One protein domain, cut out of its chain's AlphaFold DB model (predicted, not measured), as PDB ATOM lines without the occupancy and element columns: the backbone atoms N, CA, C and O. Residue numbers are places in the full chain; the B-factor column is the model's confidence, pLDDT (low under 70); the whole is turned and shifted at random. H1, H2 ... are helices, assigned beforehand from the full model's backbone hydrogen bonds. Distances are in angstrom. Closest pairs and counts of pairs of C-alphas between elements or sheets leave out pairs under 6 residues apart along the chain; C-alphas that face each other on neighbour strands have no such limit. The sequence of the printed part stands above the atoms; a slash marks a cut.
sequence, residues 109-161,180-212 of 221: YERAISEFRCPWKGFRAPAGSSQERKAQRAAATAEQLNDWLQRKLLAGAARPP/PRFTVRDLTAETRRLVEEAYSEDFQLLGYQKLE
ATOM      1  N   TYR A 109     134.900 156.151 105.738       89.94
ATOM      2  CA  TYR A 109     136.166 156.736 106.198       89.94
ATOM      3  C   TYR A 109     136.983 157.277 105.033       89.94
ATOM      4  O   TYR A 109     137.439 158.423 105.023       89.94
ATOM      5  N   GLU A 110     137.129 156.458 104.002       90.69
ATOM      6  CA  GLU A 110     137.834 156.803 102.778       90.69
ATOM      7  C   GLU A 110     137.154 157.969 102.039       90.69
ATOM      8  O   GLU A 110     137.815 158.823 101.431       90.69
ATOM      9  N   ARG A 111     135.822 158.049 102.112       90.00
ATOM     10  CA  ARG A 111     135.038 159.187 101.628       90.00
ATOM     11  C   ARG A 111     135.369 160.458 102.416       90.00
ATOM     12  O   ARG A 111     135.685 161.468 101.779       90.00
ATOM     13  N   ALA A 112     135.381 160.406 103.748       90.81
ATOM     14  CA  ALA A 112     135.727 161.536 104.614       90.81
ATOM     15  C   ALA A 112     137.158 162.057 104.356       90.81
ATOM     16  O   ALA A 112     137.364 163.253 104.126       90.81
ATOM     17  N   ILE A 113     138.145 161.161 104.255       93.31
ATOM     18  CA  ILE A 113     139.536 161.510 103.905       93.31
ATOM     19  C   ILE A 113     139.606 162.162 102.514       93.31
ATOM     20  O   ILE A 113     140.309 163.155 102.291       93.31
ATOM     21  N   SER A 114     138.844 161.645 101.548       91.38
ATOM     22  CA  SER A 114     138.761 162.219 100.203       91.38
ATOM     23  C   SER A 114     138.186 163.641 100.210       91.38
ATOM     24  O   SER A 114     138.590 164.475  99.386       91.38
ATOM     25  N   GLU A 115     137.243 163.947 101.109       90.44
ATOM     26  CA  GLU A 115     136.715 165.302 101.305       90.44
ATOM     27  C   GLU A 115     137.787 166.263 101.811       90.44
ATOM     28  O   GLU A 115     137.974 167.311 101.188       90.44
ATOM     29  N   PHE A 116     138.541 165.882 102.846       93.06
ATOM     30  CA  PHE A 116     139.668 166.666 103.363       93.06
ATOM     31  C   PHE A 116     140.675 167.010 102.255       93.06
ATOM     32  O   PHE A 116     141.085 168.164 102.094       93.06
ATOM     33  N   ARG A 117     140.989 166.029 101.400       91.62
ATOM     34  CA  ARG A 117     141.920 166.184 100.272       91.62
ATOM     35  C   ARG A 117     141.374 167.005  99.109       91.62
ATOM     36  O   ARG A 117     142.134 167.376  98.218       91.62
ATOM     37  N   CYS A 118     140.079 167.308  99.069       87.81
ATOM     38  CA  CYS A 118     139.469 168.005  97.941       87.81
ATOM     39  C   CYS A 118     140.119 169.388  97.720       87.81
ATOM     40  O   CYS A 118     140.077 170.215  98.629       87.81
ATOM     41  N   PRO A 119     140.668 169.698  96.531       84.75
ATOM     42  CA  PRO A 119     141.317 170.989  96.290       84.75
ATOM     43  C   PRO A 119     140.336 172.164  96.244       84.75
ATOM     44  O   PRO A 119     140.767 173.306  96.317       84.75
ATOM     45  N   TRP A 120     139.032 171.903  96.148       80.88
ATOM     46  CA  TRP A 120     138.006 172.936  95.968       80.88
ATOM     47  C   TRP A 120     137.281 173.315  97.258       80.88
ATOM     48  O   TRP A 120     136.894 174.464  97.422       80.88
ATOM     49  N   LYS A 121     137.107 172.357  98.177       79.75
ATOM     50  CA  LYS A 121     136.349 172.551  99.431       79.75
ATOM     51  C   LYS A 121     136.949 171.856 100.653       79.75
ATOM     52  O   LYS A 121     136.351 171.891 101.722       79.75
ATOM     53  N   GLY A 122     138.069 171.159 100.476       88.19
ATOM     54  CA  GLY A 122     138.759 170.480 101.562       88.19
ATOM     55  C   GLY A 122     139.570 171.454 102.413       88.19
ATOM     56  O   GLY A 122     139.383 172.671 102.369       88.19
ATOM     57  N   PHE A 123     140.517 170.916 103.167       92.69
ATOM     58  CA  PHE A 123     141.382 171.701 104.037       92.69
ATOM     59  C   PHE A 123     142.134 172.798 103.272       92.69
ATOM     60  O   PHE A 123     142.784 172.522 102.266       92.69
ATOM     61  N   ARG A 124     142.023 174.056 103.725       91.12
ATOM     62  CA  ARG A 124     142.654 175.236 103.091       91.12
ATOM     63  C   ARG A 124     142.335 175.397 101.593       91.12
ATOM     64  O   ARG A 124     143.138 175.919 100.824       91.12
ATOM     65  N   ALA A 125     141.165 174.937 101.159       84.88
ATOM     66  CA  ALA A 125     140.683 175.153  99.801       84.88
ATOM     67  C   ALA A 125     140.099 176.578  99.610       84.88
ATOM     68  O   ALA A 125     139.691 177.197 100.593       84.88
ATOM     69  N   PRO A 126     140.020 177.103  98.368       83.75
ATOM     70  CA  PRO A 126     140.479 176.489  97.120       83.75
ATOM     71  C   PRO A 126     142.009 176.515  96.981       83.75
ATOM     72  O   PRO A 126     142.645 177.552  97.154       83.75
ATOM     73  N   ALA A 127     142.613 175.385  96.611       74.69
ATOM     74  CA  ALA A 127     144.066 175.215  96.539       74.69
ATOM     75  C   ALA A 127     144.736 176.149  95.513       74.69
ATOM     76  O   ALA A 127     145.885 176.531  95.682       74.69
ATOM     77  N   GLY A 128     144.022 176.547  94.458       76.62
ATOM     78  CA  GLY A 128     144.548 177.455  93.434       76.62
ATOM     79  C   GLY A 128     144.690 178.916  93.875       76.62
ATOM     80  O   GLY A 128     145.292 179.692  93.148       76.62
ATOM     81  N   SER A 129     144.149 179.294  95.039       77.88
ATOM     82  CA  SER A 129     143.983 180.710  95.404       77.88
ATOM     83  C   SER A 129     145.198 181.391  96.037       77.88
ATOM     84  O   SER A 129     145.256 182.614  96.009       77.88
ATOM     85  N   SER A 130     146.166 180.655  96.599       89.38
ATOM     86  CA  SER A 130     147.437 181.232  97.067       89.38
ATOM     87  C   SER A 130     148.531 180.172  97.214       89.38
ATOM     88  O   SER A 130     148.236 178.994  97.432       89.38
ATOM     89  N   GLN A 131     149.803 180.582  97.111       90.00
ATOM     90  CA  GLN A 131     150.947 179.691  97.360       90.00
ATOM     91  C   GLN A 131     150.987 179.206  98.813       90.00
ATOM     92  O   GLN A 131     151.250 178.035  99.062       90.00
ATOM     93  N   GLU A 132     150.617 180.069  99.760       91.88
ATOM     94  CA  GLU A 132     150.511 179.717 101.177       91.88
ATOM     95  C   GLU A 132     149.529 178.557 101.409       91.88
ATOM     96  O   GLU A 132     149.869 177.569 102.057       91.88
ATOM     97  N   ARG A 133     148.327 178.611 100.816       89.94
ATOM     98  CA  ARG A 133     147.336 177.529 100.933       89.94
ATOM     99  C   ARG A 133     147.836 176.229 100.311       89.94
ATOM    100  O   ARG A 133     147.563 175.157 100.849       89.94
ATOM    101  N   LYS A 134     148.573 176.298  99.197       90.56
ATOM    102  CA  LYS A 134     149.207 175.116  98.589       90.56
ATOM    103  C   LYS A 134     150.249 174.509  99.524       90.56
ATOM    104  O   LYS A 134     150.196 173.304  99.751       90.56
ATOM    105  N   ALA A 135     151.120 175.334 100.103       91.81
ATOM    106  CA  ALA A 135     152.137 174.903 101.057       91.81
ATOM    107  C   ALA A 135     151.506 174.265 102.305       91.81
ATOM    108  O   ALA A 135     151.867 173.150 102.672       91.81
ATOM    109  N   GLN A 136     150.482 174.895 102.890       93.25
ATOM    110  CA  GLN A 136     149.743 174.349 104.037       93.25
ATOM    111  C   GLN A 136     149.084 173.002 103.724       93.25
ATOM    112  O   GLN A 136     149.042 172.116 104.570       93.25
ATOM    113  N   ARG A 137     148.558 172.824 102.507       94.12
ATOM    114  CA  ARG A 137     147.993 171.539 102.072       94.12
ATOM    115  C   ARG A 137     149.075 170.477 101.895       94.12
ATOM    116  O   ARG A 137     148.851 169.333 102.282       94.12
ATOM    117  N   ALA A 138     150.218 170.839 101.322       92.88
ATOM    118  CA  ALA A 138     151.342 169.924 101.135       92.88
ATOM    119  C   ALA A 138     151.970 169.475 102.465       92.88
ATOM    120  O   ALA A 138     152.390 168.330 102.584       92.88
ATOM    121  N   ALA A 139     151.951 170.341 103.478       95.50
ATOM    122  CA  ALA A 139     152.432 170.061 104.830       95.50
ATOM    123  C   ALA A 139     151.332 169.575 105.797       95.50
ATOM    124  O   ALA A 139     151.513 169.639 107.011       95.50
ATOM    125  N   ALA A 140     150.173 169.136 105.288       96.69
ATOM    126  CA  ALA A 140     149.060 168.742 106.146       96.69
ATOM    127  C   ALA A 140     149.421 167.545 107.045       96.69
ATOM    128  O   ALA A 140     150.059 166.600 106.586       96.69
ATOM    129  N   THR A 141     148.960 167.543 108.297       97.56
ATOM    130  CA  THR A 141     149.219 166.463 109.268       97.56
ATOM    131  C   THR A 141     147.976 165.613 109.551       97.56
ATOM    132  O   THR A 141     146.850 165.998 109.222       97.56
ATOM    133  N   ALA A 142     148.166 164.447 110.185       97.81
ATOM    134  CA  ALA A 142     147.058 163.605 110.644       97.81
ATOM    135  C   ALA A 142     146.214 164.316 111.717       97.81
ATOM    136  O   ALA A 142     144.990 164.223 111.708       97.81
ATOM    137  N   GLU A 143     146.843 165.096 112.596       98.00
ATOM    138  CA  GLU A 143     146.143 165.946 113.565       98.00
ATOM    139  C   GLU A 143     145.212 166.941 112.857       98.00
ATOM    140  O   GLU A 143     144.012 166.970 113.117       98.00
ATOM    141  N   GLN A 144     145.713 167.659 111.847       97.75
ATOM    142  CA  GLN A 144     144.904 168.602 111.067       97.75
ATOM    143  C   GLN A 144     143.772 167.925 110.282       97.75
ATOM    144  O   GLN A 144     142.712 168.532 110.096       97.75
ATOM    145  N   LEU A 145     143.980 166.690 109.810       97.12
ATOM    146  CA  LEU A 145     142.928 165.862 109.216       97.12
ATOM    147  C   LEU A 145     141.798 165.617 110.219       97.12
ATOM    148  O   LEU A 145     140.636 165.873 109.893       97.12
ATOM    149  N   ASN A 146     142.139 165.150 111.420       97.81
ATOM    150  CA  ASN A 146     141.166 164.858 112.468       97.81
ATOM    151  C   ASN A 146     140.437 166.126 112.910       97.81
ATOM    152  O   ASN A 146     139.216 166.176 112.815       97.81
ATOM    153  N   ASP A 147     141.161 167.189 113.246       97.06
ATOM    154  CA  ASP A 147     140.584 168.478 113.630       97.06
ATOM    155  C   ASP A 147     139.604 169.025 112.592       97.06
ATOM    156  O   ASP A 147     138.542 169.565 112.913       97.06
ATOM    157  N   TRP A 148     139.969 168.943 111.311       95.19
ATOM    158  CA  TRP A 148     139.110 169.416 110.234       95.19
ATOM    159  C   TRP A 148     137.845 168.567 110.109       95.19
ATOM    160  O   TRP A 148     136.760 169.133 109.964       95.19
ATOM    161  N   LEU A 149     137.970 167.238 110.182       93.75
ATOM    162  CA  LEU A 149     136.833 166.323 110.118       93.75
ATOM    163  C   LEU A 149     135.905 166.495 111.317       93.75
ATOM    164  O   LEU A 149     134.710 166.681 111.114       93.75
ATOM    165  N   GLN A 150     136.438 166.516 112.537       94.56
ATOM    166  CA  GLN A 150     135.659 166.686 113.762       94.56
ATOM    167  C   GLN A 150     134.888 168.004 113.747       94.56
ATOM    168  O   GLN A 150     133.664 167.995 113.867       94.56
ATOM    169  N   ARG A 151     135.560 169.139 113.485       91.38
ATOM    170  CA  ARG A 151     134.883 170.443 113.369       91.38
ATOM    171  C   ARG A 151     133.771 170.410 112.330       91.38
ATOM    172  O   ARG A 151     132.705 170.969 112.556       91.38
ATOM    173  N   LYS A 152     134.009 169.763 111.190       87.00
ATOM    174  CA  LYS A 152     133.018 169.651 110.122       87.00
ATOM    175  C   LYS A 152     131.812 168.799 110.537       87.00
ATOM    176  O   LYS A 152     130.683 169.223 110.311       87.00
ATOM    177  N   LEU A 153     132.045 167.623 111.111       86.62
ATOM    178  CA  LEU A 153     131.006 166.676 111.527       86.62
ATOM    179  C   LEU A 153     130.153 167.270 112.660       86.62
ATOM    180  O   LEU A 153     128.925 167.223 112.595       86.62
ATOM    181  N   LEU A 154     130.796 167.926 113.631       86.06
ATOM    182  CA  LEU A 154     130.145 168.567 114.775       86.06
ATOM    183  C   LEU A 154     129.388 169.850 114.407       86.06
ATOM    184  O   LEU A 154     128.297 170.082 114.921       86.06
ATOM    185  N   ALA A 155     129.899 170.668 113.479       80.56
ATOM    186  CA  ALA A 155     129.242 171.905 113.026       80.56
ATOM    187  C   ALA A 155     127.987 171.660 112.166       80.56
ATOM    188  O   ALA A 155     127.563 172.510 111.378       80.56
ATOM    189  N   GLY A 156     127.414 170.467 112.241       64.12
ATOM    190  CA  GLY A 156     126.350 170.029 111.376       64.12
ATOM    191  C   GLY A 156     126.913 169.444 110.099       64.12
ATOM    192  O   GLY A 156     126.527 168.324 109.855       64.12
ATOM    193  N   ALA A 157     127.817 170.112 109.363       55.50
ATOM    194  CA  ALA A 157     128.183 169.951 107.934       55.50
ATOM    195  C   ALA A 157     128.273 168.537 107.271       55.50
ATOM    196  O   ALA A 157     128.501 168.471 106.061       55.50
ATOM    197  N   ALA A 158     128.039 167.436 107.991       49.72
ATOM    198  CA  ALA A 158     127.773 166.072 107.514       49.72
ATOM    199  C   ALA A 158     126.320 165.505 107.638       49.72
ATOM    200  O   ALA A 158     125.975 164.645 106.838       49.72
ATOM    201  N   ARG A 159     125.428 165.984 108.530       42.84
ATOM    202  CA  ARG A 159     123.961 165.672 108.485       42.84
ATOM    203  C   ARG A 159     123.218 166.206 107.201       42.84
ATOM    204  O   ARG A 159     123.750 166.863 106.310       42.84
ATOM    205  N   PRO A 160     121.951 165.899 106.950       42.59
ATOM    206  CA  PRO A 160     121.214 166.546 105.855       42.59
ATOM    207  C   PRO A 160     120.829 167.991 106.242       42.59
ATOM    208  O   PRO A 160     120.538 168.235 107.410       42.59
ATOM    209  N   PRO A 161     120.779 168.972 105.318       42.75
ATOM    210  CA  PRO A 161     121.024 168.895 103.881       42.75
ATOM    211  C   PRO A 161     122.395 169.507 103.542       42.75
ATOM    212  O   PRO A 161     122.448 170.583 102.934       42.75
ATOM    213  N   PRO A 180     149.873 164.865 101.701       92.00
ATOM    214  CA  PRO A 180     150.298 163.544 102.158       92.00
ATOM    215  C   PRO A 180     149.224 162.460 102.003       92.00
ATOM    216  O   PRO A 180     148.017 162.729 101.922       92.00
ATOM    217  N   ARG A 181     149.652 161.196 101.925       91.88
ATOM    218  CA  ARG A 181     148.752 160.043 101.790       91.88
ATOM    219  C   ARG A 181     148.223 159.584 103.147       91.88
ATOM    220  O   ARG A 181     148.806 158.712 103.765       91.88
ATOM    221  N   PHE A 182     147.087 160.149 103.546       94.19
ATOM    222  CA  PHE A 182     146.314 159.674 104.693       94.19
ATOM    223  C   PHE A 182     145.519 158.407 104.384       94.19
ATOM    224  O   PHE A 182     145.081 158.188 103.250       94.19
ATOM    225  N   THR A 183     145.302 157.627 105.430       94.38
ATOM    226  CA  THR A 183     144.582 156.362 105.487       94.38
ATOM    227  C   THR A 183     143.647 156.359 106.696       94.38
ATOM    228  O   THR A 183     143.713 157.229 107.563       94.38
ATOM    229  N   VAL A 184     142.798 155.340 106.798       93.19
ATOM    230  CA  VAL A 184     141.921 155.138 107.963       93.19
ATOM    231  C   VAL A 184     142.705 155.037 109.284       93.19
ATOM    232  O   VAL A 184     142.195 155.417 110.335       93.19
ATOM    233  N   ARG A 185     143.968 154.583 109.246       94.12
ATOM    234  CA  ARG A 185     144.829 154.478 110.439       94.12
ATOM    235  C   ARG A 185     145.195 155.836 111.032       94.12
ATOM    236  O   ARG A 185     145.436 155.911 112.230       94.12
ATOM    237  N   ASP A 186     145.182 156.885 110.215       96.31
ATOM    238  CA  ASP A 186     145.483 158.252 110.638       96.31
ATOM    239  C   ASP A 186     144.299 158.917 111.362       96.31
ATOM    240  O   ASP A 186     144.439 160.018 111.889       96.31
ATOM    241  N   LEU A 187     143.122 158.276 111.395       96.19
ATOM    242  CA  LEU A 187     141.952 158.779 112.111       96.19
ATOM    243  C   LEU A 187     142.021 158.401 113.594       96.19
ATOM    244  O   LEU A 187     142.229 157.231 113.929       96.19
ATOM    245  N   THR A 188     141.774 159.368 114.476       96.38
ATOM    246  CA  THR A 188     141.603 159.132 115.915       96.38
ATOM    247  C   THR A 188     140.313 158.358 116.185       96.38
ATOM    248  O   THR A 188     139.411 158.333 115.346       96.38
ATOM    249  N   ALA A 189     140.206 157.736 117.363       94.88
ATOM    250  CA  ALA A 189     138.983 157.044 117.779       94.88
ATOM    251  C   ALA A 189     137.758 157.974 117.721       94.88
ATOM    252  O   ALA A 189     136.746 157.618 117.128       94.88
ATOM    253  N   GLU A 190     137.901 159.206 118.217       95.44
ATOM    254  CA  GLU A 190     136.825 160.202 118.190       95.44
ATOM    255  C   GLU A 190     136.389 160.562 116.765       95.44
ATOM    256  O   GLU A 190     135.201 160.579 116.450       95.44
ATOM    257  N   THR A 191     137.338 160.785 115.849       95.00
ATOM    258  CA  THR A 191     136.980 161.057 114.452       95.00
ATOM    259  C   THR A 191     136.272 159.865 113.812       95.00
ATOM    260  O   THR A 191     135.339 160.069 113.040       95.00
ATOM    261  N   ARG A 192     136.690 158.627 114.116       94.56
ATOM    262  CA  ARG A 192     136.025 157.421 113.593       94.56
ATOM    263  C   ARG A 192     134.585 157.350 114.077       94.56
ATOM    264  O   ARG A 192     133.700 157.257 113.236       94.56
ATOM    265  N   ARG A 193     134.358 157.508 115.382       93.19
ATOM    266  CA  ARG A 193     133.023 157.550 115.983       93.19
ATOM    267  C   ARG A 193     132.125 158.587 115.307       93.19
ATOM    268  O   ARG A 193     131.003 158.278 114.921       93.19
ATOM    269  N   LEU A 194     132.628 159.804 115.092       89.69
ATOM    270  CA  LEU A 194     131.861 160.864 114.425       89.69
ATOM    271  C   LEU A 194     131.547 160.538 112.958       89.69
ATOM    272  O   LEU A 194     130.477 160.897 112.466       89.69
ATOM    273  N   VAL A 195     132.457 159.869 112.242       88.94
ATOM    274  CA  VAL A 195     132.204 159.372 110.878       88.94
ATOM    275  C   VAL A 195     131.132 158.279 110.908       88.94
ATOM    276  O   VAL A 195     130.195 158.333 110.116       88.94
ATOM    277  N   GLU A 196     131.225 157.318 111.824       88.56
ATOM    278  CA  GLU A 196     130.229 156.255 111.983       88.56
ATOM    279  C   GLU A 196     128.847 156.793 112.355       88.56
ATOM    280  O   GLU A 196     127.852 156.314 111.818       88.56
ATOM    281  N   GLU A 197     128.763 157.804 113.223       86.25
ATOM    282  CA  GLU A 197     127.503 158.466 113.567       86.25
ATOM    283  C   GLU A 197     126.917 159.175 112.339       86.25
ATOM    284  O   GLU A 197     125.770 158.923 111.952       86.25
ATOM    285  N   ALA A 198     127.716 160.025 111.684       81.81
ATOM    286  CA  ALA A 198     127.268 160.858 110.570       81.81
ATOM    287  C   ALA A 198     126.870 160.058 109.320       81.81
ATOM    288  O   ALA A 198     126.010 160.507 108.563       81.81
ATOM    289  N   TYR A 199     127.488 158.897 109.102       80.69
ATOM    290  CA  TYR A 199     127.226 158.015 107.962       80.69
ATOM    291  C   TYR A 199     126.589 156.685 108.377       80.69
ATOM    292  O   TYR A 199     126.643 155.724 107.617       80.69
ATOM    293  N   SER A 200     125.992 156.603 109.566       78.06
ATOM    294  CA  SER A 200     125.443 155.359 110.131       78.06
ATOM    295  C   SER A 200     124.486 154.620 109.188       78.06
ATOM    296  O   SER A 200     124.594 153.402 109.044       78.06
ATOM    297  N   GLU A 201     123.614 155.350 108.489       69.12
ATOM    298  CA  GLU A 201     122.736 154.794 107.451       69.12
ATOM    299  C   GLU A 201     123.529 154.186 106.282       69.12
ATOM    300  O   GLU A 201     123.196 153.094 105.824       69.12
ATOM    301  N   ASP A 202     124.606 154.841 105.829       67.94
ATOM    302  CA  ASP A 202     125.468 154.324 104.758       67.94
ATOM    303  C   ASP A 202     126.122 152.997 105.189       67.94
ATOM    304  O   ASP A 202     126.208 152.071 104.385       67.94
ATOM    305  N   PHE A 203     126.550 152.867 106.453       67.44
ATOM    306  CA  PHE A 203     127.110 151.611 106.973       67.44
ATOM    307  C   PHE A 203     126.083 150.475 106.944       67.44
ATOM    308  O   PHE A 203     126.374 149.396 106.429       67.44
ATOM    309  N   GLN A 204     124.875 150.735 107.447       69.06
ATOM    310  CA  GLN A 204     123.805 149.737 107.523       69.06
ATOM    311  C   GLN A 204     123.318 149.308 106.137       69.06
ATOM    312  O   GLN A 204     123.229 148.116 105.854       69.06
ATOM    313  N   LEU A 205     123.029 150.270 105.260       66.50
ATOM    314  CA  LEU A 205     122.449 150.004 103.942       66.50
ATOM    315  C   LEU A 205     123.430 149.318 102.990       66.50
ATOM    316  O   LEU A 205     123.008 148.579 102.105       66.50
ATOM    317  N   LEU A 206     124.729 149.585 103.140       69.94
ATOM    318  CA  LEU A 206     125.762 149.121 102.212       69.94
ATOM    319  C   LEU A 206     126.605 147.978 102.789       69.94
ATOM    320  O   LEU A 206     127.525 147.505 102.123       69.94
ATOM    321  N   GLY A 207     126.301 147.536 104.014       72.88
ATOM    322  CA  GLY A 207     126.993 146.437 104.681       72.88
ATOM    323  C   GLY A 207     128.448 146.746 105.039       72.88
ATOM    324  O   GLY A 207     129.262 145.825 105.130       72.88
ATOM    325  N   TYR A 208     128.808 148.021 105.222       77.12
ATOM    326  CA  TYR A 208     130.134 148.359 105.737       77.12
ATOM    327  C   TYR A 208     130.200 148.037 107.229       77.12
ATOM    328  O   TYR A 208     129.280 148.335 107.987       77.12
ATOM    329  N   GLN A 209     131.320 147.462 107.660       82.94
ATOM    330  CA  GLN A 209     131.572 147.229 109.076       82.94
ATOM    331  C   GLN A 209     132.064 148.508 109.743       82.94
ATOM    332  O   GLN A 209     132.973 149.171 109.230       82.94
ATOM    333  N   LYS A 210     131.507 148.814 110.912       84.50
ATOM    334  CA  LYS A 210     132.063 149.830 111.801       84.50
ATOM    335  C   LYS A 210     133.399 149.345 112.362       84.50
ATOM    336  O   LYS A 210     133.651 148.144 112.470       84.50
ATOM    337  N   LEU A 211     134.293 150.278 112.667       82.75
ATOM    338  CA  LEU A 211     135.566 149.954 113.301       82.75
ATOM    339  C   LEU A 211     135.383 149.706 114.795       82.75
ATOM    340  O   LEU A 211     136.133 148.905 115.346       82.75
ATOM    341  N   GLU A 212     134.388 150.336 115.424       74.62
ATOM    342  CA  GLU A 212     134.018 150.051 116.814       74.62
ATOM    343  C   GLU A 212     133.611 148.581 117.000       74.62
ATOM    344  O   GLU A 212     134.086 147.934 117.929       74.62
TER     345      GLU A 212
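This is residues 109 to 161 and 180 to 212 of the 221 residues of the protein "Hypothetical protein" of Alexandrium monilatum (UniProt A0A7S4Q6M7). Two helices, H3 and H4, run side by side the same way, and H1 crosses over both of them. H2 and H5 lie out at the two ends of the longest axis, H2 reached through the long stretch of residues 117 to 130, while residues 201 to 207, of which 201 to 206 belong to H5, stick out. The printed part has 86 residues, with five named helices in the order H1 H2 H3 H4 H5 and no named strand: all helix. The whole is compact, with a radius of gyration of the C-alphas of 13.4 A and spans of 42 by 28 by 20 A.

H1, residues 109 to 116, begins with C-alpha 109 at (136.166, 156.736, 106.198) and is 10.9 A long. H2 is residues 131 to 138, 10.5 A. H3, residues 142 to 154, is the longest at 18.1 A. H4 is residues 189 to 198, 14.3 A. H5, residues 200 to 206, is 10.1 A long and ends with C-alpha 206 at (125.762, 149.121, 102.212).

H1 touches H3, about perpendicular at 86 degrees; their closest C-alphas, Phe 116 and Leu 145, are 6.7 A apart, and H3 uses residues 145 to 149 alone. H1 only just touches H4, with 3 pairs of C-alphas within 8 A, the closest being Tyr 109 and Val 195 at 6.7 A; their lines stand about perpendicular at 87 degrees. H3 and H4 touch, the closest C-alphas being Gln 150 and Thr 191 at 5.8 A, at a shallow tilt of 34.8 degrees, only just short of steep. H5 is close to H4 but not clearly touching, with C-alphas Glu 196 and Phe 203 closest at 7.5 A. H2 touches no helix. In H1 to H5 every O i to N i+4 pair is within hydrogen-bond range.

The C-alphas farthest apart, Gln 131 and Gln 204, are 41.7 A apart. Residues 162 to 179 are not printed, with 29.8 A between C-alphas 161 and 180. The H1 to H2 link is long. Confidence is low at residues 156 to 161 and 201 to 206.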